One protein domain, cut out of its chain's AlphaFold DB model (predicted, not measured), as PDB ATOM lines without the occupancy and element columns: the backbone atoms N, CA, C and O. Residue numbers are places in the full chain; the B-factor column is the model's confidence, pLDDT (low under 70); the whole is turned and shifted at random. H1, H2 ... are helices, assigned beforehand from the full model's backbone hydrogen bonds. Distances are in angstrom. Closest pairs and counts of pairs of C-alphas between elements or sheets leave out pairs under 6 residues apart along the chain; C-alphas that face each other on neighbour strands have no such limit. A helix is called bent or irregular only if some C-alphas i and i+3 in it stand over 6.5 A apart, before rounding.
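This is residues 2 to 51 and 194 to 295 of the 309 residues of an uncharacterized protein of Nocardia neocaledoniensis (UniProt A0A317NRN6). The longest helix, H6, crosses one side of a three-helix up-and-down bundle of H2, H3 and H4, each running against the one before it in the chain; it packs on H4 with residues 266 to 278. H1 lies crosswise near one end of the bundle, joined to it by the first residue of H2 and crossing the later part of H6, while the short H5 sits near the other end. H3 and H4 pack closely as a helical hairpin, and H2 is held to them by fewer contacts. The 152 printed residues have six named helices, H1 to H6 in order, and no named strand; the class is all helix. The whole is compact, with a radius of gyration of the C-alphas of 17.3 A, but elongated, spanning 51 by 28 by 25 A.

H6, residues 266 to 295, touches H4, residues 230 to 255, at a steep tilt of 48 degrees, opposite ways; their closest C-alphas, of Ala 270 and Ala 244, are 4.7 A apart. H4 touches H3, residues 195 to 222, in the hairpin, at a shallow tilt of 19 degrees, with the C-alphas of Gly 213 and Ala 235 closest at 4.4 A. H2, residues 29 to 51, touches H3 with residues 30 to 34 alone, at a shallow tilt of 14 degrees, opposite ways; the closest C-alphas are those of Pro 30 and Val 217, 6.6 A. H2 touches H4 the same way, at a shallow tilt of 14 degrees, with the C-alphas of Ser 51 and Ile 254 closest at 6.5 A. H1, residues 2 to 22, touches H6 with residues 8 to 15 alone, about perpendicular at 84 degrees; the closest C-alphas, of Leu 11 and Gly 289, are 4.5 A apart. H1 and H2 only just touch, with 3 pairs of C-alphas within 8 A, the closest those of Asp 20 and Trp 29 at 5.8 A. H5, residues 261 to 264, is close to H4 but not clearly touching, 7.2 A between the C-alphas of Ala 263 and Ser 253. H1 is apart from H3 and H4. Every O i to N i+4 pair is within hydrogen-bond range in H1, H3 and H6, against 17 of 19 in H2 and 20 of 22 in H4; H5 is too short for such a pair.

H6 is 42.2 A long and ends at C-alpha 295, (60.031, -83.041, 29.183). H3 is 40.1 A, H4 36.3 A, H2 31.9 A, H1 29.6 A and H5 5.6 A. H1 begins at C-alpha 2, (80.074, -98.272, 36.382). H2 has a kink of 30 degrees near residue 36. H2 and H4 are only just irregular: C-alphas 35 and 38 are 6.51 A apart, and C-alphas 249 and 252 are 6.53 A apart.

The C-alphas farthest apart, of Asp 194 and Leu 295, are 54.2 A apart. Residues 52 to 193 are not printed, and C-alphas 51 and 194 are 12.9 A apart across this cut. Of the links printed whole, none is long. Mean pLDDT of the printed part is 73.9; low-confidence stretches under 70 include residues 2 to 37 and 255 to 264.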
ATOM      1  N   GLY A   2      81.443 -97.809  36.076       33.50
ATOM      2  CA  GLY A   2      80.074 -98.272  36.382       33.50
ATOM      3  C   GLY A   2      78.967 -97.216  36.248       33.50
ATOM      4  O   GLY A   2      77.979 -97.482  35.580       33.50
ATOM      5  N   GLU A   3      79.156 -96.000  36.775       36.09
ATOM      6  CA  GLU A   3      78.137 -94.930  36.706       36.09
ATOM      7  C   GLU A   3      77.842 -94.441  35.286       36.09
ATOM      8  O   GLU A   3      76.687 -94.196  34.947       36.09
ATOM      9  N   VAL A   4      78.868 -94.346  34.433       39.28
ATOM     10  CA  VAL A   4      78.696 -93.977  33.019       39.28
ATOM     11  C   VAL A   4      77.897 -95.053  32.296       39.28
ATOM     12  O   VAL A   4      76.960 -94.727  31.578       39.28
ATOM     13  N   PHE A   5      78.210 -96.334  32.529       37.41
ATOM     14  CA  PHE A   5      77.434 -97.448  31.984       37.41
ATOM     15  C   PHE A   5      75.998 -97.474  32.514       37.41
ATOM     16  O   PHE A   5      75.088 -97.784  31.748       37.41
ATOM     17  N   ASP A   6      75.771 -97.107  33.775       43.78
ATOM     18  CA  ASP A   6      74.435 -97.061  34.372       43.78
ATOM     19  C   ASP A   6      73.592 -95.890  33.849       43.78
ATOM     20  O   ASP A   6      72.404 -96.063  33.563       43.78
ATOM     21  N   HIS A   7      74.199 -94.720  33.638       47.78
ATOM     22  CA  HIS A   7      73.553 -93.584  32.973       47.78
ATOM     23  C   HIS A   7      73.216 -93.902  31.517       47.78
ATOM     24  O   HIS A   7      72.080 -93.700  31.087       47.78
ATOM     25  N   LEU A   8      74.168 -94.478  30.776       41.34
ATOM     26  CA  LEU A   8      73.949 -94.927  29.403       41.34
ATOM     27  C   LEU A   8      72.802 -95.951  29.353       41.34
ATOM     28  O   LEU A   8      71.882 -95.823  28.552       41.34
ATOM     29  N   ARG A   9      72.804 -96.925  30.272       53.50
ATOM     30  CA  ARG A   9      71.781 -97.974  30.404       53.50
ATOM     31  C   ARG A   9      70.397 -97.423  30.753       53.50
ATOM     32  O   ARG A   9      69.402 -97.971  30.277       53.50
ATOM     33  N   ARG A  10      70.301 -96.378  31.584       53.41
ATOM     34  CA  ARG A  10      69.021 -95.720  31.908       53.41
ATOM     35  C   ARG A  10      68.466 -94.973  30.700       53.41
ATOM     36  O   ARG A  10      67.326 -95.238  30.326       53.41
ATOM     37  N   LEU A  11      69.285 -94.152  30.045       52.25
ATOM     38  CA  LEU A  11      68.873 -93.333  28.900       52.25
ATOM     39  C   LEU A  11      68.496 -94.176  27.672       52.25
ATOM     40  O   LEU A  11      67.463 -93.949  27.045       52.25
ATOM     41  N   LEU A  12      69.265 -95.227  27.379       46.88
ATOM     42  CA  LEU A  12      68.919 -96.195  26.332       46.88
ATOM     43  C   LEU A  12      67.696 -97.043  26.683       46.88
ATOM     44  O   LEU A  12      66.964 -97.446  25.783       46.88
ATOM     45  N   GLY A  13      67.447 -97.295  27.971       52.03
ATOM     46  CA  GLY A  13      66.218 -97.932  28.433       52.03
ATOM     47  C   GLY A  13      64.985 -97.111  28.061       52.03
ATOM     48  O   GLY A  13      64.051 -97.669  27.493       52.03
ATOM     49  N   VAL A  14      65.020 -95.796  28.300       56.12
ATOM     50  CA  VAL A  14      63.944 -94.858  27.932       56.12
ATOM     51  C   VAL A  14      63.736 -94.833  26.415       56.12
ATOM     52  O   VAL A  14      62.603 -94.939  25.950       56.12
ATOM     53  N   PHE A  15      64.816 -94.788  25.630       54.88
ATOM     54  CA  PHE A  15      64.726 -94.807  24.167       54.88
ATOM     55  C   PHE A  15      64.219 -96.143  23.601       54.88
ATOM     56  O   PHE A  15      63.402 -96.144  22.686       54.88
ATOM     57  N   CYS A  16      64.636 -97.287  24.151       55.12
ATOM     58  CA  CYS A  16      64.091 -98.589  23.752       55.12
ATOM     59  C   CYS A  16      62.598 -98.687  24.080       55.12
ATOM     60  O   CYS A  16      61.826 -99.150  23.251       55.12
ATOM     61  N   THR A  17      62.175 -98.198  25.250       60.41
ATOM     62  CA  THR A  17      60.756 -98.126  25.617       60.41
ATOM     63  C   THR A  17      59.982 -97.165  24.712       60.41
ATOM     64  O   THR A  17      58.832 -97.442  24.384       60.41
ATOM     65  N   LEU A  18      60.598 -96.070  24.260       59.88
ATOM     66  CA  LEU A  18      60.022 -95.189  23.246       59.88
ATOM     67  C   LEU A  18      59.896 -95.910  21.903       59.88
ATOM     68  O   LEU A  18      58.832 -95.859  21.311       59.88
ATOM     69  N   LEU A  19      60.931 -96.603  21.424       55.34
ATOM     70  CA  LEU A  19      60.858 -97.373  20.180       55.34
ATOM     71  C   LEU A  19      59.803 -98.480  20.253       55.34
ATOM     72  O   LEU A  19      59.107 -98.695  19.271       55.34
ATOM     73  N   ASP A  20      59.634 -99.126  21.406       59.28
ATOM     74  CA  ASP A  20      58.570-100.111  21.621       59.28
ATOM     75  C   ASP A  20      57.175 -99.453  21.656       59.28
ATOM     76  O   ASP A  20      56.214-100.044  21.168       59.28
ATOM     77  N   LYS A  21      57.055 -98.217  22.168       58.06
ATOM     78  CA  LYS A  21      55.801 -97.431  22.192       58.06
ATOM     79  C   LYS A  21      55.456 -96.757  20.857       58.06
ATOM     80  O   LYS A  21      54.283 -96.590  20.548       58.06
ATOM     81  N   VAL A  22      56.463 -96.327  20.102       52.00
ATOM     82  CA  VAL A  22      56.347 -95.622  18.813       52.00
ATOM     83  C   VAL A  22      56.363 -96.612  17.650       52.00
ATOM     84  O   VAL A  22      55.928 -96.269  16.555       52.00
ATOM     85  N   SER A  23      56.811 -97.855  17.876       49.28
ATOM     86  CA  SER A  23      56.569 -98.983  16.979       49.28
ATOM     87  C   SER A  23      55.065 -99.039  16.699       49.28
ATOM     88  O   SER A  23      54.299 -99.348  17.614       49.28
ATOM     89  N   PRO A  24      54.615 -98.781  15.454       49.59
ATOM     90  CA  PRO A  24      53.187 -98.711  15.132       49.59
ATOM     91  C   PRO A  24      52.432-100.030  15.373       49.59
ATOM     92  O   PRO A  24      51.222-100.097  15.198       49.59
ATOM     93  N   TRP A  25      53.155-101.085  15.753       44.59
ATOM     94  CA  TRP A  25      52.695-102.460  15.842       44.59
ATOM     95  C   TRP A  25      52.719-103.002  17.281       44.59
ATOM     96  O   TRP A  25      52.302-104.136  17.492       44.59
ATOM     97  N   GLY A  26      53.241-102.250  18.266       55.62
ATOM     98  CA  GLY A  26      53.416-102.741  19.645       55.62
ATOM     99  C   GLY A  26      54.406-103.912  19.771       55.62
ATOM    100  O   GLY A  26      54.392-104.654  20.751       55.62
ATOM    101  N   VAL A  27      55.250-104.105  18.753       56.38
ATOM    102  CA  VAL A  27      56.235-105.189  18.659       56.38
ATOM    103  C   VAL A  27      57.613-104.660  19.077       56.38
ATOM    104  O   VAL A  27      57.981-103.580  18.594       56.38
ATOM    105  N   PRO A  28      58.394-105.411  19.890       63.62
ATOM    106  CA  PRO A  28      59.769-105.062  20.229       63.62
ATOM    107  C   PRO A  28      60.576-104.688  18.987       63.62
ATOM    108  O   PRO A  28      60.652-105.471  18.034       63.62
ATOM    109  N   TRP A  29      61.215-103.521  18.990       64.00
ATOM    110  CA  TRP A  29      61.909-102.992  17.806       64.00
ATOM    111  C   TRP A  29      62.928-103.957  17.140       64.00
ATOM    112  O   TRP A  29      63.043-103.918  15.907       64.00
ATOM    113  N   PRO A  30      63.623-104.880  17.851       60.81
ATOM    114  CA  PRO A  30      64.500-105.849  17.196       60.81
ATOM    115  C   PRO A  30      63.738-106.875  16.343       60.81
ATOM    116  O   PRO A  30      64.257-107.351  15.334       60.81
ATOM    117  N   ILE A  31      62.497-107.203  16.717       64.94
ATOM    118  CA  ILE A  31      61.617-108.080  15.934       64.94
ATOM    119  C   ILE A  31      61.148-107.343  14.682       64.94
ATOM    120  O   ILE A  31      61.169-107.923  13.600       64.94
ATOM    121  N   THR A  32      60.815-106.054  14.787       65.44
ATOM    122  CA  THR A  32      60.471-105.222  13.625       65.44
ATOM    123  C   THR A  32      61.604-105.210  12.595       65.44
ATOM    124  O   THR A  32      61.361-105.435  11.409       65.44
ATOM    125  N   LEU A  33      62.861-105.053  13.031       63.91
ATOM    126  CA  LEU A  33      64.022-105.182  12.140       63.91
ATOM    127  C   LEU A  33      64.137-106.582  11.526       63.91
ATOM    128  O   LEU A  33      64.393-106.708  10.327       63.91
ATOM    129  N   GLY A  34      63.905-107.626  12.325       65.19
ATOM    130  CA  GLY A  34      63.863-109.008  11.853       65.19
ATOM    131  C   GLY A  34      62.800-109.258  10.779       65.19
ATOM    132  O   GLY A  34      63.076-109.960   9.811       65.19
ATOM    133  N   LEU A  35      61.617-108.651  10.904       69.62
ATOM    134  CA  LEU A  35      60.504-108.786   9.956       69.62
ATOM    135  C   LEU A  35      60.740-108.030   8.645       69.62
ATOM    136  O   LEU A  35      60.362-108.505   7.575       69.62
ATOM    137  N   VAL A  36      61.398-106.870   8.704       69.50
ATOM    138  CA  VAL A  36      61.749-106.086   7.509       69.50
ATOM    139  C   VAL A  36      62.918-106.726   6.748       69.50
ATOM    140  O   VAL A  36      63.046-106.572   5.530       69.50
ATOM    141  N   PHE A  37      63.763-107.497   7.432       69.31
ATOM    142  CA  PHE A  37      64.966-108.072   6.844       69.31
ATOM    143  C   PHE A  37      64.714-109.001   5.630       69.31
ATOM    144  O   PHE A  37      65.385-108.814   4.614       69.31
ATOM    145  N   PRO A  38      63.745-109.943   5.634       74.56
ATOM    146  CA  PRO A  38      63.379-110.719   4.444       74.56
ATOM    147  C   PRO A  38      63.007-109.864   3.229       74.56
ATOM    148  O   PRO A  38      63.374-110.207   2.101       74.56
ATOM    149  N   VAL A  39      62.317-108.739   3.444       73.31
ATOM    150  CA  VAL A  39      61.947-107.804   2.372       73.31
ATOM    151  C   VAL A  39      63.206-107.161   1.792       73.31
ATOM    152  O   VAL A  39      63.416-107.209   0.579       73.31
ATOM    153  N   ILE A  40      64.095-106.655   2.653       69.81
ATOM    154  CA  ILE A  40      65.395-106.094   2.249       69.81
ATOM    155  C   ILE A  40      66.207-107.127   1.458       69.81
ATOM    156  O   ILE A  40      66.725-106.816   0.385       69.81
ATOM    157  N   MET A  41      66.291-108.367   1.943       74.00
ATOM    158  CA  MET A  41      67.021-109.448   1.274       74.00
ATOM    159  C   MET A  41      66.417-109.826  -0.075       74.00
ATOM    160  O   MET A  41      67.157-110.131  -1.011       74.00
ATOM    161  N   SER A  42      65.092-109.781  -0.201       77.06
ATOM    162  CA  SER A  42      64.400-110.041  -1.464       77.06
ATOM    163  C   SER A  42      64.724-108.961  -2.494       77.06
ATOM    164  O   SER A  42      65.153-109.283  -3.602       77.06
ATOM    165  N   VAL A  43      64.626-107.685  -2.102       76.69
ATOM    166  CA  VAL A  43      65.002-106.543  -2.952       76.69
ATOM    167  C   VAL A  43      66.467-106.648  -3.366       76.69
ATOM    168  O   VAL A  43      66.775-106.588  -4.552       76.69
ATOM    169  N   LEU A  44      67.369-106.894  -2.414       74.81
ATOM    170  CA  LEU A  44      68.791-107.111  -2.680       74.81
ATOM    171  C   LEU A  44      69.039-108.231  -3.683       74.81
ATOM    172  O   LEU A  44      69.829-108.067  -4.608       74.81
ATOM    173  N   THR A  45      68.363-109.363  -3.510       82.00
ATOM    174  CA  THR A  45      68.516-110.524  -4.389       82.00
ATOM    175  C   THR A  45      68.116-110.174  -5.822       82.00
ATOM    176  O   THR A  45      68.846-110.500  -6.759       82.00
ATOM    177  N   VAL A  46      66.996-109.466  -6.000       84.12
ATOM    178  CA  VAL A  46      66.536-108.998  -7.315       84.12
ATOM    179  C   VAL A  46      67.502-107.968  -7.901       84.12
ATOM    180  O   VAL A  46      67.858-108.078  -9.073       84.12
ATOM    181  N   THR A  47      67.990-107.017  -7.103       81.00
ATOM    182  CA  THR A  47      68.966-106.013  -7.552       81.00
ATOM    183  C   THR A  47      70.263-106.678  -8.007       81.00
ATOM    184  O   THR A  47      70.706-106.434  -9.123       81.00
ATOM    185  N   VAL A  48      70.834-107.592  -7.214       82.62
ATOM    186  CA  VAL A  48      72.034-108.359  -7.589       82.62
ATOM    187  C   VAL A  48      71.793-109.161  -8.869       82.62
ATOM    188  O   VAL A  48      72.657-109.208  -9.743       82.62
ATOM    189  N   TRP A  49      70.627-109.794  -9.008       88.81
ATOM    190  CA  TRP A  49      70.248-110.517 -10.222       88.81
ATOM    191  C   TRP A  49      70.196-109.603 -11.454       88.81
ATOM    192  O   TRP A  49      70.805-109.934 -12.474       88.81
ATOM    193  N   LEU A  50      69.558-108.434 -11.351       88.94
ATOM    194  CA  LEU A  50      69.505-107.435 -12.423       88.94
ATOM    195  C   LEU A  50      70.900-106.900 -12.776       88.94
ATOM    196  O   LEU A  50      71.257-106.847 -13.954       88.94
ATOM    197  N   SER A  51      71.708-106.542 -11.776       84.81
ATOM    198  CA  SER A  51      73.068-106.025 -11.966       84.81
ATOM    199  C   SER A  51      73.979-107.055 -12.624       84.81
ATOM    200  O   SER A  51      74.705-106.720 -13.560       84.81
ATOM    201  N   ASP A 194      83.939-111.151 -11.317       74.50
ATOM    202  CA  ASP A 194      84.621-111.315 -10.037       74.50
ATOM    203  C   ASP A 194      83.875-110.687  -8.858       74.50
ATOM    204  O   ASP A 194      83.888-111.257  -7.762       74.50
ATOM    205  N   HIS A 195      83.086-109.638  -9.113       74.12
ATOM    206  CA  HIS A 195      82.168-109.036  -8.139       74.12
ATOM    207  C   HIS A 195      81.219-110.059  -7.505       74.12
ATOM    208  O   HIS A 195      80.861-109.939  -6.333       74.12
ATOM    209  N   VAL A 196      80.871-111.132  -8.225       75.88
ATOM    210  CA  VAL A 196      79.997-112.187  -7.697       75.88
ATOM    211  C   VAL A 196      80.617-112.859  -6.466       75.88
ATOM    212  O   VAL A 196      79.892-113.219  -5.541       75.88
ATOM    213  N   ALA A 197      81.944-113.032  -6.413       76.44
ATOM    214  CA  ALA A 197      82.587-113.652  -5.249       76.44
ATOM    215  C   ALA A 197      82.509-112.755  -4.010       76.44
ATOM    216  O   ALA A 197      82.210-113.250  -2.920       76.44
ATOM    217  N   GLN A 198      82.719-111.448  -4.185       82.50
ATOM    218  CA  GLN A 198      82.543-110.464  -3.121       82.50
ATOM    219  C   GLN A 198      81.099-110.468  -2.612       82.50
ATOM    220  O   GLN A 198      80.889-110.648  -1.413       82.50
ATOM    221  N   VAL A 199      80.111-110.377  -3.509       81.31
ATOM    222  CA  VAL A 199      78.690-110.366  -3.133       81.31
ATOM    223  C   VAL A 199      78.273-111.657  -2.431       81.31
ATOM    224  O   VAL A 199      77.565-111.595  -1.427       81.31
ATOM    225  N   ILE A 200      78.747-112.829  -2.873       79.94
ATOM    226  CA  ILE A 200      78.488-114.100  -2.173       79.94
ATOM    227  C   ILE A 200      79.069-114.064  -0.756       79.94
ATOM    228  O   ILE A 200      78.391-114.459   0.195       79.94
ATOM    229  N   ARG A 201      80.312-113.595  -0.593       81.25
ATOM    230  CA  ARG A 201      80.954-113.501   0.725       81.25
ATOM    231  C   ARG A 201      80.209-112.523   1.634       81.25
ATOM    232  O   ARG A 201      79.904-112.884   2.768       81.25
ATOM    233  N   ALA A 202      79.861-111.341   1.133       84.44
ATOM    234  CA  ALA A 202      79.098-110.334   1.863       84.44
ATOM    235  C   ALA A 202      77.702-110.845   2.256       84.44
ATOM    236  O   ALA A 202      77.296-110.707   3.406       84.44
ATOM    237  N   THR A 203      77.001-111.531   1.349       81.81
ATOM    238  CA  THR A 203      75.688-112.141   1.624       81.81
ATOM    239  C   THR A 203      75.779-113.188   2.735       81.81
ATOM    240  O   THR A 203      74.949-113.193   3.639       81.81
ATOM    241  N   ARG A 204      76.809-114.050   2.719       83.00
ATOM    242  CA  ARG A 204      77.039-115.053   3.777       83.00
ATOM    243  C   ARG A 204      77.284-114.401   5.133       83.00
ATOM    244  O   ARG A 204      76.663-114.797   6.112       83.00
ATOM    245  N   VAL A 205      78.159-113.397   5.182       85.75
ATOM    246  CA  VAL A 205      78.444-112.656   6.420       85.75
ATOM    247  C   VAL A 205      77.180-111.961   6.933       85.75
ATOM    248  O   VAL A 205      76.869-112.073   8.113       85.75
ATOM    249  N   THR A 206      76.411-111.322   6.049       85.25
ATOM    250  CA  THR A 206      75.132-110.678   6.395       85.25
ATOM    251  C   THR A 206      74.153-111.686   6.998       85.25
ATOM    252  O   THR A 206      73.597-111.433   8.062       85.25
ATOM    253  N   ALA A 207      73.973-112.846   6.356       82.38
ATOM    254  CA  ALA A 207      73.071-113.889   6.838       82.38
ATOM    255  C   ALA A 207      73.482-114.406   8.224       82.38
ATOM    256  O   ALA A 207      72.631-114.541   9.097       82.38
ATOM    257  N   VAL A 208      74.780-114.639   8.450       86.38
ATOM    258  CA  VAL A 208      75.299-115.057   9.762       86.38
ATOM    259  C   VAL A 208      75.031-113.992  10.827       86.38
ATOM    260  O   VAL A 208      74.504-114.321  11.884       86.38
ATOM    261  N   LEU A 209      75.341-112.721  10.548       88.94
ATOM    262  CA  LEU A 209      75.116-111.620  11.491       88.94
ATOM    263  C   LEU A 209      73.637-111.467  11.858       88.94
ATOM    264  O   LEU A 209      73.310-111.262  13.023       88.94
ATOM    265  N   VAL A 210      72.743-111.624  10.885       82.56
ATOM    266  CA  VAL A 210      71.298-111.571  11.126       82.56
ATOM    267  C   VAL A 210      70.814-112.758  11.937       82.56
ATOM    268  O   VAL A 210      70.051-112.557  12.873       82.56
ATOM    269  N   VAL A 211      71.260-113.979  11.629       84.75
ATOM    270  CA  VAL A 211      70.909-115.159  12.434       84.75
ATOM    271  C   VAL A 211      71.371-114.968  13.877       84.75
ATOM    272  O   VAL A 211      70.589-115.204  14.791       84.75
ATOM    273  N   ILE A 212      72.591-114.472  14.094       89.31
ATOM    274  CA  ILE A 212      73.097-114.146  15.434       89.31
ATOM    275  C   ILE A 212      72.198-113.107  16.117       89.31
ATOM    276  O   ILE A 212      71.766-113.333  17.245       89.31
ATOM    277  N   GLY A 213      71.871-112.005  15.433       85.19
ATOM    278  CA  GLY A 213      70.985-110.965  15.963       85.19
ATOM    279  C   GLY A 213      69.604-111.510  16.341       85.19
ATOM    280  O   GLY A 213      69.131-111.271  17.447       85.19
ATOM    281  N   LEU A 214      68.989-112.315  15.472       83.44
ATOM    282  CA  LEU A 214      67.686-112.940  15.716       83.44
ATOM    283  C   LEU A 214      67.721-113.944  16.872       83.44
ATOM    284  O   LEU A 214      66.799-113.953  17.683       83.44
ATOM    285  N   LEU A 215      68.773-114.760  16.986       88.00
ATOM    286  CA  LEU A 215      68.938-115.690  18.107       88.00
ATOM    287  C   LEU A 215      69.071-114.942  19.437       88.00
ATOM    288  O   LEU A 215      68.448-115.339  20.420       88.00
ATOM    289  N   MET A 216      69.829-113.840  19.466       88.06
ATOM    290  CA  MET A 216      69.939-112.991  20.656       88.06
ATOM    291  C   MET A 216      68.581-112.396  21.039       88.06
ATOM    292  O   MET A 216      68.191-112.466  22.202       88.06
ATOM    293  N   VAL A 217      67.833-111.869  20.065       81.06
ATOM    294  CA  VAL A 217      66.483-111.326  20.281       81.06
ATOM    295  C   VAL A 217      65.526-112.396  20.794       81.06
ATOM    296  O   VAL A 217      64.872-112.188  21.813       81.06
ATOM    297  N   GLY A 218      65.485-113.562  20.146       80.00
ATOM    298  CA  GLY A 218      64.634-114.679  20.556       80.00
ATOM    299  C   GLY A 218      64.955-115.165  21.968       80.00
ATOM    300  O   GLY A 218      64.044-115.385  22.765       80.00
ATOM    301  N   TYR A 219      66.241-115.255  22.317       86.69
ATOM    302  CA  TYR A 219      66.672-115.608  23.668       86.69
ATOM    303  C   TYR A 219      66.209-114.583  24.714       86.69
ATOM    304  O   TYR A 219      65.707-114.967  25.771       86.69
ATOM    305  N   MET A 220      66.332-113.285  24.421       84.06
ATOM    306  CA  MET A 220      65.880-112.227  25.332       84.06
ATOM    307  C   MET A 220      64.369-112.252  25.547       84.06
ATOM    308  O   MET A 220      63.926-112.148  26.690       84.06
ATOM    309  N   VAL A 221      63.594-112.447  24.477       80.62
ATOM    310  CA  VAL A 221      62.133-112.584  24.553       80.62
ATOM    311  C   VAL A 221      61.752-113.806  25.390       80.62
ATOM    312  O   VAL A 221      60.921-113.687  26.286       80.62
ATOM    313  N   TRP A 222      62.402-114.952  25.159       82.81
ATOM    314  CA  TRP A 222      62.136-116.192  25.898       82.81
ATOM    315  C   TRP A 222      62.438-116.064  27.395       82.81
ATOM    316  O   TRP A 222      61.694-116.570  28.230       82.81
ATOM    317  N   LYS A 223      63.522-115.371  27.749       88.56
ATOM    318  CA  LYS A 223      63.919-115.155  29.145       88.56
ATOM    319  C   LYS A 223      63.277-113.923  29.785       88.56
ATOM    320  O   LYS A 223      63.625-113.607  30.919       88.56
ATOM    321  N   HIS A 224      62.382-113.228  29.077       82.94
ATOM    322  CA  HIS A 224      61.777-111.963  29.507       82.94
ATOM    323  C   HIS A 224      62.820-110.950  30.011       82.94
ATOM    324  O   HIS A 224      62.606-110.220  30.980       82.94
ATOM    325  N   LEU A 225      63.988-110.922  29.362       77.44
ATOM    326  CA  LEU A 225      65.059-110.001  29.720       77.44
ATOM    327  C   LEU A 225      64.653-108.593  29.291       77.44
ATOM    328  O   LEU A 225      64.354-108.350  28.123       77.44
ATOM    329  N   GLY A 226      64.658-107.658  30.239       69.81
ATOM    330  CA  GLY A 226      64.314-106.269  29.958       69.81
ATOM    331  C   GLY A 226      65.239-105.624  28.918       69.81
ATOM    332  O   GLY A 226      66.396-106.020  28.745       69.81
ATOM    333  N   SER A 227      64.752-104.552  28.288       63.97
ATOM    334  CA  SER A 227      65.462-103.759  27.264       63.97
ATOM    335  C   SER A 227      66.869-103.298  27.683       63.97
ATOM    336  O   SER A 227      67.740-103.069  26.848       63.97
ATOM    337  N   LYS A 228      67.134-103.234  28.992       63.19
ATOM    338  CA  LYS A 228      68.397-102.790  29.597       63.19
ATOM    339  C   LYS A 228      69.526-103.838  29.574       63.19
ATOM    340  O   LYS A 228      70.627-103.538  30.036       63.19
ATOM    341  N   TYR A 229      69.278-105.061  29.099       74.75
ATOM    342  CA  TYR A 229      70.291-106.123  29.070       74.75
ATOM    343  C   TYR A 229      71.327-105.913  27.952       74.75
ATOM    344  O   TYR A 229      70.982-105.475  26.855       74.75
ATOM    345  N   TRP A 230      72.597-106.255  28.208       80.75
ATOM    346  CA  TRP A 230      73.709-106.029  27.268       80.75
ATOM    347  C   TRP A 230      73.499-106.722  25.905       80.75
ATOM    348  O   TRP A 230      73.921-106.203  24.874       80.75
ATOM    349  N   LEU A 231      72.773-107.847  25.891       80.88
ATOM    350  CA  LEU A 231      72.423-108.591  24.677       80.88
ATOM    351  C   LEU A 231      71.605-107.768  23.671       80.88
ATOM    352  O   LEU A 231      71.761-107.990  22.472       80.88
ATOM    353  N   ASN A 232      70.797-106.795  24.117       76.81
ATOM    354  CA  ASN A 232      70.074-105.912  23.197       76.81
ATOM    355  C   ASN A 232      71.055-105.107  22.352       76.81
ATOM    356  O   ASN A 232      70.925-105.074  21.137       76.81
ATOM    357  N   TYR A 233      72.094-104.557  22.977       80.94
ATOM    358  CA  TYR A 233      73.132-103.783  22.302       80.94
ATOM    359  C   TYR A 233      73.934-104.628  21.317       80.94
ATOM    360  O   TYR A 233      74.242-104.172  20.215       80.94
ATOM    361  N   THR A 234      74.258-105.867  21.692       87.75
ATOM    362  CA  THR A 234      74.964-106.792  20.800       87.75
ATOM    363  C   THR A 234      74.095-107.188  19.611       87.75
ATOM    364  O   THR A 234      74.593-107.212  18.486       87.75
ATOM    365  N   ALA A 235      72.794-107.410  19.820       85.69
ATOM    366  CA  ALA A 235      71.847-107.641  18.735       85.69
ATOM    367  C   ALA A 235      71.740-106.413  17.812       85.69
ATOM    368  O   ALA A 235      71.855-106.562  16.595       85.69
ATOM    369  N   THR A 236      71.621-105.195  18.364       82.31
ATOM    370  CA  THR A 236      71.642-103.943  17.584       82.31
ATOM    371  C   THR A 236      72.900-103.852  16.731       82.31
ATOM    372  O   THR A 236      72.825-103.585  15.532       82.31
ATOM    373  N   TYR A 237      74.064-104.092  17.340       89.00
ATOM    374  CA  TYR A 237      75.341-104.042  16.643       89.00
ATOM    375  C   TYR A 237      75.403-105.080  15.522       89.00
ATOM    376  O   TYR A 237      75.845-104.750  14.426       89.00
ATOM    377  N   ALA A 238      74.911-106.302  15.750       90.00
ATOM    378  CA  ALA A 238      74.863-107.343  14.728       90.00
ATOM    379  C   ALA A 238      74.014-106.920  13.517       90.00
ATOM    380  O   ALA A 238      74.456-107.085  12.378       90.00
ATOM    381  N   PHE A 239      72.848-106.304  13.736       84.00
ATOM    382  CA  PHE A 239      72.015-105.779  12.648       84.00
ATOM    383  C   PHE A 239      72.659-104.586  11.928       84.00
ATOM    384  O   PHE A 239      72.654-104.542  10.698       84.00
ATOM    385  N   LEU A 240      73.272-103.649  12.656       86.38
ATOM    386  CA  LEU A 240      74.006-102.530  12.053       86.38
ATOM    387  C   LEU A 240      75.222-103.007  11.252       86.38
ATOM    388  O   LEU A 240      75.486-102.496  10.163       86.38
ATOM    389  N   ALA A 241      75.935-104.014  11.753       91.25
ATOM    390  CA  ALA A 241      77.031-104.659  11.047       91.25
ATOM    391  C   ALA A 241      76.529-105.370   9.788       91.25
ATOM    392  O   ALA A 241      77.120-105.200   8.725       91.25
ATOM    393  N   ALA A 242      75.409-106.095   9.865       87.00
ATOM    394  CA  ALA A 242      74.780-106.714   8.701       87.00
ATOM    395  C   ALA A 242      74.423-105.658   7.643       87.00
ATOM    396  O   ALA A 242      74.756-105.819   6.470       87.00
ATOM    397  N   TRP A 243      73.836-104.534   8.060       86.88
ATOM    398  CA  TRP A 243      73.534-103.416   7.170       86.88
ATOM    399  C   TRP A 243      74.792-102.797   6.543       86.88
ATOM    400  O   TRP A 243      74.819-102.507   5.345       86.88
ATOM    401  N   ALA A 244      75.871-102.645   7.312       87.56
ATOM    402  CA  ALA A 244      77.137-102.135   6.796       87.56
ATOM    403  C   ALA A 244      77.733-103.087   5.748       87.56
ATOM    404  O   ALA A 244      78.173-102.652   4.684       87.56
ATOM    405  N   VAL A 245      77.690-104.396   6.003       89.50
ATOM    406  CA  VAL A 245      78.133-105.423   5.051       89.50
ATOM    407  C   VAL A 245      77.298-105.383   3.773       89.50
ATOM    408  O   VAL A 245      77.861-105.465   2.684       89.50
ATOM    409  N   VAL A 246      75.981-105.204   3.872       82.88
ATOM    410  CA  VAL A 246      75.114-105.009   2.703       82.88
ATOM    411  C   VAL A 246      75.544-103.775   1.909       82.88
ATOM    412  O   VAL A 246      75.754-103.865   0.698       82.88
ATOM    413  N   ARG A 247      75.728-102.632   2.575       83.56
ATOM    414  CA  ARG A 247      76.092-101.368   1.921       83.56
ATOM    415  C   ARG A 247      77.430-101.462   1.186       83.56
ATOM    416  O   ARG A 247      77.490-101.167  -0.004       83.56
ATOM    417  N   PHE A 248      78.492-101.869   1.877       85.81
ATOM    418  CA  PHE A 248      79.858-101.837   1.337       85.81
ATOM    419  C   PHE A 248      80.243-103.122   0.594       85.81
ATOM    420  O   PHE A 248      81.015-103.096  -0.357       85.81
ATOM    421  N   GLY A 249      79.703-104.268   1.005       83.69
ATOM    422  CA  GLY A 249      80.003-105.565   0.403       83.69
ATOM    423  C   GLY A 249      79.125-105.913  -0.799       83.69
ATOM    424  O   GLY A 249      79.564-106.692  -1.643       83.69
ATOM    425  N   ILE A 250      77.909-105.358  -0.895       81.44
ATOM    426  CA  ILE A 250      76.967-105.637  -1.991       81.44
ATOM    427  C   ILE A 250      76.677-104.368  -2.791       81.44
ATOM    428  O   ILE A 250      76.952-104.335  -3.987       81.44
ATOM    429  N   TRP A 251      76.162-103.318  -2.153       78.94
ATOM    430  CA  TRP A 251      75.672-102.133  -2.867       78.94
ATOM    431  C   TRP A 251      76.780-101.364  -3.583       78.94
ATOM    432  O   TRP A 251      76.654-101.106  -4.776       78.94
ATOM    433  N   ALA A 252      77.891-101.083  -2.896       78.38
ATOM    434  CA  ALA A 252      79.047-100.412  -3.495       78.38
ATOM    435  C   ALA A 252      79.580-101.179  -4.721       78.38
ATOM    436  O   ALA A 252      79.826-100.598  -5.775       78.38
ATOM    437  N   SER A 253      79.624-102.517  -4.636       74.12
ATOM    438  CA  SER A 253      80.040-103.375  -5.758       74.12
ATOM    439  C   SER A 253      79.093-103.316  -6.964       74.12
ATOM    440  O   SER A 253      79.488-103.621  -8.087       74.12
ATOM    441  N   ILE A 254      77.831-102.942  -6.743       71.31
ATOM    442  CA  ILE A 254      76.839-102.765  -7.803       71.31
ATOM    443  C   ILE A 254      76.983-101.385  -8.448       71.31
ATOM    444  O   ILE A 254      76.868-101.287  -9.669       71.31
ATOM    445  N   SER A 255      77.221-100.339  -7.652       69.62
ATOM    446  CA  SER A 255      77.249 -98.950  -8.120       69.62
ATOM    447  C   SER A 255      78.566 -98.532  -8.772       69.62
ATOM    448  O   SER A 255      78.541 -97.729  -9.696       69.62
ATOM    449  N   GLU A 256      79.706 -99.062  -8.324       65.19
ATOM    450  CA  GLU A 256      81.032 -98.555  -8.724       65.19
ATOM    451  C   GLU A 256      81.627 -99.267  -9.953       65.19
ATOM    452  O   GLU A 256      82.668 -98.875 -10.478       65.19
ATOM    453  N   GLY A 257      80.927-100.268 -10.495       63.06
ATOM    454  CA  GLY A 257      81.221-100.868 -11.797       63.06
ATOM    455  C   GLY A 257      82.437-101.801 -11.831       63.06
ATOM    456  O   GLY A 257      82.258-102.976 -12.134       63.06
ATOM    457  N   ALA A 258      83.652-101.296 -11.590       54.97
ATOM    458  CA  ALA A 258      84.903-102.065 -11.614       54.97
ATOM    459  C   ALA A 258      85.456-102.282 -10.193       54.97
ATOM    460  O   ALA A 258      85.269-101.422  -9.335       54.97
ATOM    461  N   PRO A 259      86.149-103.404  -9.915       55.16
ATOM    462  CA  PRO A 259      86.751-103.621  -8.610       55.16
ATOM    463  C   PRO A 259      87.972-102.709  -8.487       55.16
ATOM    464  O   PRO A 259      89.023-102.987  -9.057       55.16
ATOM    465  N   THR A 260      87.816-101.596  -7.779       57.41
ATOM    466  CA  THR A 260      88.931-100.778  -7.294       57.41
ATOM    467  C   THR A 260      89.663-101.536  -6.182       57.41
ATOM    468  O   THR A 260      89.099-102.437  -5.559       57.41
ATOM    469  N   GLU A 261      90.915-101.184  -5.880       57.62
ATOM    470  CA  GLU A 261      91.613-101.735  -4.701       57.62
ATOM    471  C   GLU A 261      90.819-101.501  -3.401       57.62
ATOM    472  O   GLU A 261      90.843-102.323  -2.480       57.62
ATOM    473  N   GLU A 262      90.012-100.438  -3.361       56.72
ATOM    474  CA  GLU A 262      89.076-100.162  -2.273       56.72
ATOM    475  C   GLU A 262      88.038-101.278  -2.086       56.72
ATOM    476  O   GLU A 262      87.701-101.601  -0.942       56.72
ATOM    477  N   ALA A 263      87.608-101.953  -3.159       58.12
ATOM    478  CA  ALA A 263      86.675-103.074  -3.087       58.12
ATOM    479  C   ALA A 263      87.241-104.254  -2.280       58.12
ATOM    480  O   ALA A 263      86.477-104.948  -1.615       58.12
ATOM    481  N   ALA A 264      88.564-104.465  -2.234       66.12
ATOM    482  CA  ALA A 264      89.171-105.501  -1.388       66.12
ATOM    483  C   ALA A 264      89.091-105.164   0.117       66.12
ATOM    484  O   ALA A 264      89.108-106.058   0.969       66.12
ATOM    485  N   SER A 265      88.950-103.881   0.455       84.06
ATOM    486  CA  SER A 265      88.895-103.378   1.832       84.06
ATOM    487  C   SER A 265      87.480-103.312   2.427       84.06
ATOM    488  O   SER A 265      87.326-102.902   3.583       84.06
ATOM    489  N   TRP A 266      86.451-103.767   1.693       87.12
ATOM    490  CA  TRP A 266      85.048-103.698   2.120       87.12
ATOM    491  C   TRP A 266      84.780-104.212   3.549       87.12
ATOM    492  O   TRP A 266      83.974-103.580   4.235       87.12
ATOM    493  N   PRO A 267      85.440-105.273   4.078       91.00
ATOM    494  CA  PRO A 267      85.182-105.717   5.447       91.00
ATOM    495  C   PRO A 267      85.633-104.682   6.482       91.00
ATOM    496  O   PRO A 267      84.944-104.464   7.476       91.00
ATOM    497  N   LYS A 268      86.769-104.010   6.235       90.06
ATOM    498  CA  LYS A 268      87.289-102.952   7.114       90.06
ATOM    499  C   LYS A 268      86.373-101.730   7.080       90.06
ATOM    500  O   LYS A 268      86.068-101.172   8.131       90.06
ATOM    501  N   GLN A 269      85.901-101.346   5.892       89.81
ATOM    502  CA  GLN A 269      84.951-100.241   5.736       89.81
ATOM    503  C   GLN A 269      83.620-100.541   6.434       89.81
ATOM    504  O   GLN A 269      83.132 -99.706   7.195       89.81
ATOM    505  N   ALA A 270      83.084-101.751   6.253       89.88
ATOM    506  CA  ALA A 270      81.866-102.197   6.919       89.88
ATOM    507  C   ALA A 270      82.019-102.187   8.447       89.88
ATOM    508  O   ALA A 270      81.158-101.645   9.132       89.88
ATOM    509  N   ALA A 271      83.128-102.703   8.984       93.12
ATOM    510  CA  ALA A 271      83.393-102.685  10.422       93.12
ATOM    511  C   ALA A 271      83.507-101.253  10.973       93.12
ATOM    512  O   ALA A 271      82.853-100.914  11.960       93.12
ATOM    513  N   LYS A 272      84.277-100.378  10.308       93.50
ATOM    514  CA  LYS A 272      84.425 -98.968  10.703       93.50
ATOM    515  C   LYS A 272      83.080 -98.237  10.683       93.50
ATOM    516  O   LYS A 272      82.774 -97.491  11.612       93.50
ATOM    517  N   ALA A 273      82.278 -98.455   9.643       90.00
ATOM    518  CA  ALA A 273      80.959 -97.851   9.513       90.00
ATOM    519  C   ALA A 273      79.982 -98.376  10.569       90.00
ATOM    520  O   ALA A 273      79.333 -97.566  11.221       90.00
ATOM    521  N   ALA A 274      79.928 -99.691  10.794       91.88
ATOM    522  CA  ALA A 274      79.086-100.299  11.821       91.88
ATOM    523  C   ALA A 274      79.401 -99.732  13.210       91.88
ATOM    524  O   ALA A 274      78.493 -99.309  13.920       91.88
ATOM    525  N   THR A 275      80.685 -99.633  13.564       93.31
ATOM    526  CA  THR A 275      81.118 -99.022  14.828       93.31
ATOM    527  C   THR A 275      80.742 -97.545  14.901       93.31
ATOM    528  O   THR A 275      80.179 -97.116  15.904       93.31
ATOM    529  N   LYS A 276      80.977 -96.763  13.838       92.31
ATOM    530  CA  LYS A 276      80.586 -95.343  13.796       92.31
ATOM    531  C   LYS A 276      79.075 -95.166  13.969       92.31
ATOM    532  O   LYS A 276      78.652 -94.317  14.747       92.31
ATOM    533  N   TRP A 277      78.268 -95.951  13.257       88.88
ATOM    534  CA  TRP A 277      76.809 -95.911  13.351       88.88
ATOM    535  C   TRP A 277      76.319 -96.335  14.727       88.88
ATOM    536  O   TRP A 277      75.418 -95.705  15.259       88.88
ATOM    537  N   PHE A 278      76.933 -97.353  15.324       87.25
ATOM    538  CA  PHE A 278      76.584 -97.809  16.661       87.25
ATOM    539  C   PHE A 278      76.905 -96.760  17.733       87.25
ATOM    540  O   PHE A 278      76.062 -96.473  18.576       87.25
ATOM    541  N   VAL A 279      78.077 -96.120  17.664       87.50
ATOM    542  CA  VAL A 279      78.427 -95.006  18.561       87.50
ATOM    543  C   VAL A 279      77.464 -93.833  18.368       87.50
ATOM    544  O   VAL A 279      76.952 -93.303  19.349       87.50
ATOM    545  N   ALA A 280      77.163 -93.457  17.122       80.31
ATOM    546  CA  ALA A 280      76.191 -92.402  16.837       80.31
ATOM    547  C   ALA A 280      74.795 -92.748  17.379       80.31
ATOM    548  O   ALA A 280      74.148 -91.904  17.989       80.31
ATOM    549  N   PHE A 281      74.359 -93.998  17.216       78.00
ATOM    550  CA  PHE A 281      73.100 -94.500  17.759       78.00
ATOM    551  C   PHE A 281      73.059 -94.397  19.287       78.00
ATOM    552  O   PHE A 281      72.063 -93.928  19.832       78.00
ATOM    553  N   ILE A 282      74.142 -94.766  19.979       79.75
ATOM    554  CA  ILE A 282      74.264 -94.597  21.434       79.75
ATOM    555  C   ILE A 282      74.134 -93.122  21.820       79.75
ATOM    556  O   ILE A 282      73.337 -92.803  22.696       79.75
ATOM    557  N   VAL A 283      74.877 -92.224  21.164       78.50
ATOM    558  CA  VAL A 283      74.851 -90.783  21.473       78.50
ATOM    559  C   VAL A 283      73.451 -90.204  21.269       78.50
ATOM    560  O   VAL A 283      72.936 -89.533  22.157       78.50
ATOM    561  N   ILE A 284      72.804 -90.513  20.142       74.62
ATOM    562  CA  ILE A 284      71.430 -90.076  19.862       74.62
ATOM    563  C   ILE A 284      70.463 -90.628  20.915       74.62
ATOM    564  O   ILE A 284      69.618 -89.888  21.406       74.62
ATOM    565  N   SER A 285      70.610 -91.896  21.304       68.81
ATOM    566  CA  SER A 285      69.758 -92.519  22.327       68.81
ATOM    567  C   SER A 285      69.924 -91.856  23.699       68.81
ATOM    568  O   SER A 285      68.941 -91.650  24.405       68.81
ATOM    569  N   VAL A 286      71.157 -91.489  24.068       74.88
ATOM    570  CA  VAL A 286      71.478 -90.751  25.302       74.88
ATOM    571  C   VAL A 286      70.819 -89.373  25.293       74.88
ATOM    572  O   VAL A 286      70.111 -89.034  26.238       74.88
ATOM    573  N   LEU A 287      70.997 -88.609  24.212       74.25
ATOM    574  CA  LEU A 287      70.402 -87.277  24.063       74.25
ATOM    575  C   LEU A 287      68.869 -87.331  24.067       74.25
ATOM    576  O   LEU A 287      68.226 -86.516  24.722       74.25
ATOM    577  N   ALA A 288      68.280 -88.318  23.386       70.19
ATOM    578  CA  ALA A 288      66.837 -88.526  23.368       70.19
ATOM    579  C   ALA A 288      66.289 -88.861  24.763       70.19
ATOM    580  O   ALA A 288      65.273 -88.300  25.165       70.19
ATOM    581  N   GLY A 289      66.972 -89.727  25.520       69.38
ATOM    582  CA  GLY A 289      66.602 -90.025  26.904       69.38
ATOM    583  C   GLY A 289      66.644 -88.781  27.798       69.38
ATOM    584  O   GLY A 289      65.697 -88.531  28.532       69.38
ATOM    585  N   GLN A 290      67.691 -87.954  27.685       75.31
ATOM    586  CA  GLN A 290      67.834 -86.733  28.489       75.31
ATOM    587  C   GLN A 290      66.751 -85.707  28.154       75.31
ATOM    588  O   GLN A 290      66.219 -85.049  29.044       75.31
ATOM    589  N   PHE A 291      66.415 -85.584  26.870       73.88
ATOM    590  CA  PHE A 291      65.339 -84.716  26.414       73.88
ATOM    591  C   PHE A 291      63.972 -85.175  26.940       73.88
ATOM    592  O   PHE A 291      63.170 -84.345  27.358       73.88
ATOM    593  N   LEU A 292      63.718 -86.485  26.983       70.56
ATOM    594  CA  LEU A 292      62.493 -87.038  27.565       70.56
ATOM    595  C   LEU A 292      62.422 -86.820  29.077       70.56
ATOM    596  O   LEU A 292      61.393 -86.352  29.555       70.56
ATOM    597  N   ASP A 293      63.510 -87.068  29.809       71.38
ATOM    598  CA  ASP A 293      63.578 -86.788  31.250       71.38
ATOM    599  C   ASP A 293      63.334 -85.296  31.539       71.38
ATOM    600  O   ASP A 293      62.714 -84.930  32.540       71.38
ATOM    601  N   PHE A 294      63.816 -84.412  30.660       77.69
ATOM    602  CA  PHE A 294      63.560 -82.977  30.738       77.69
ATOM    603  C   PHE A 294      62.084 -82.635  30.485       77.69
ATOM    604  O   PHE A 294      61.499 -81.881  31.261       77.69
ATOM    605  N   LEU A 295      61.462 -83.217  29.453       75.50
ATOM    606  CA  LEU A 295      60.031 -83.041  29.183       75.50
ATOM    607  C   LEU A 295      59.161 -83.570  30.329       75.50
ATOM    608  O   LEU A 295      58.209 -82.905  30.722       75.50
TER     609      LEU A 295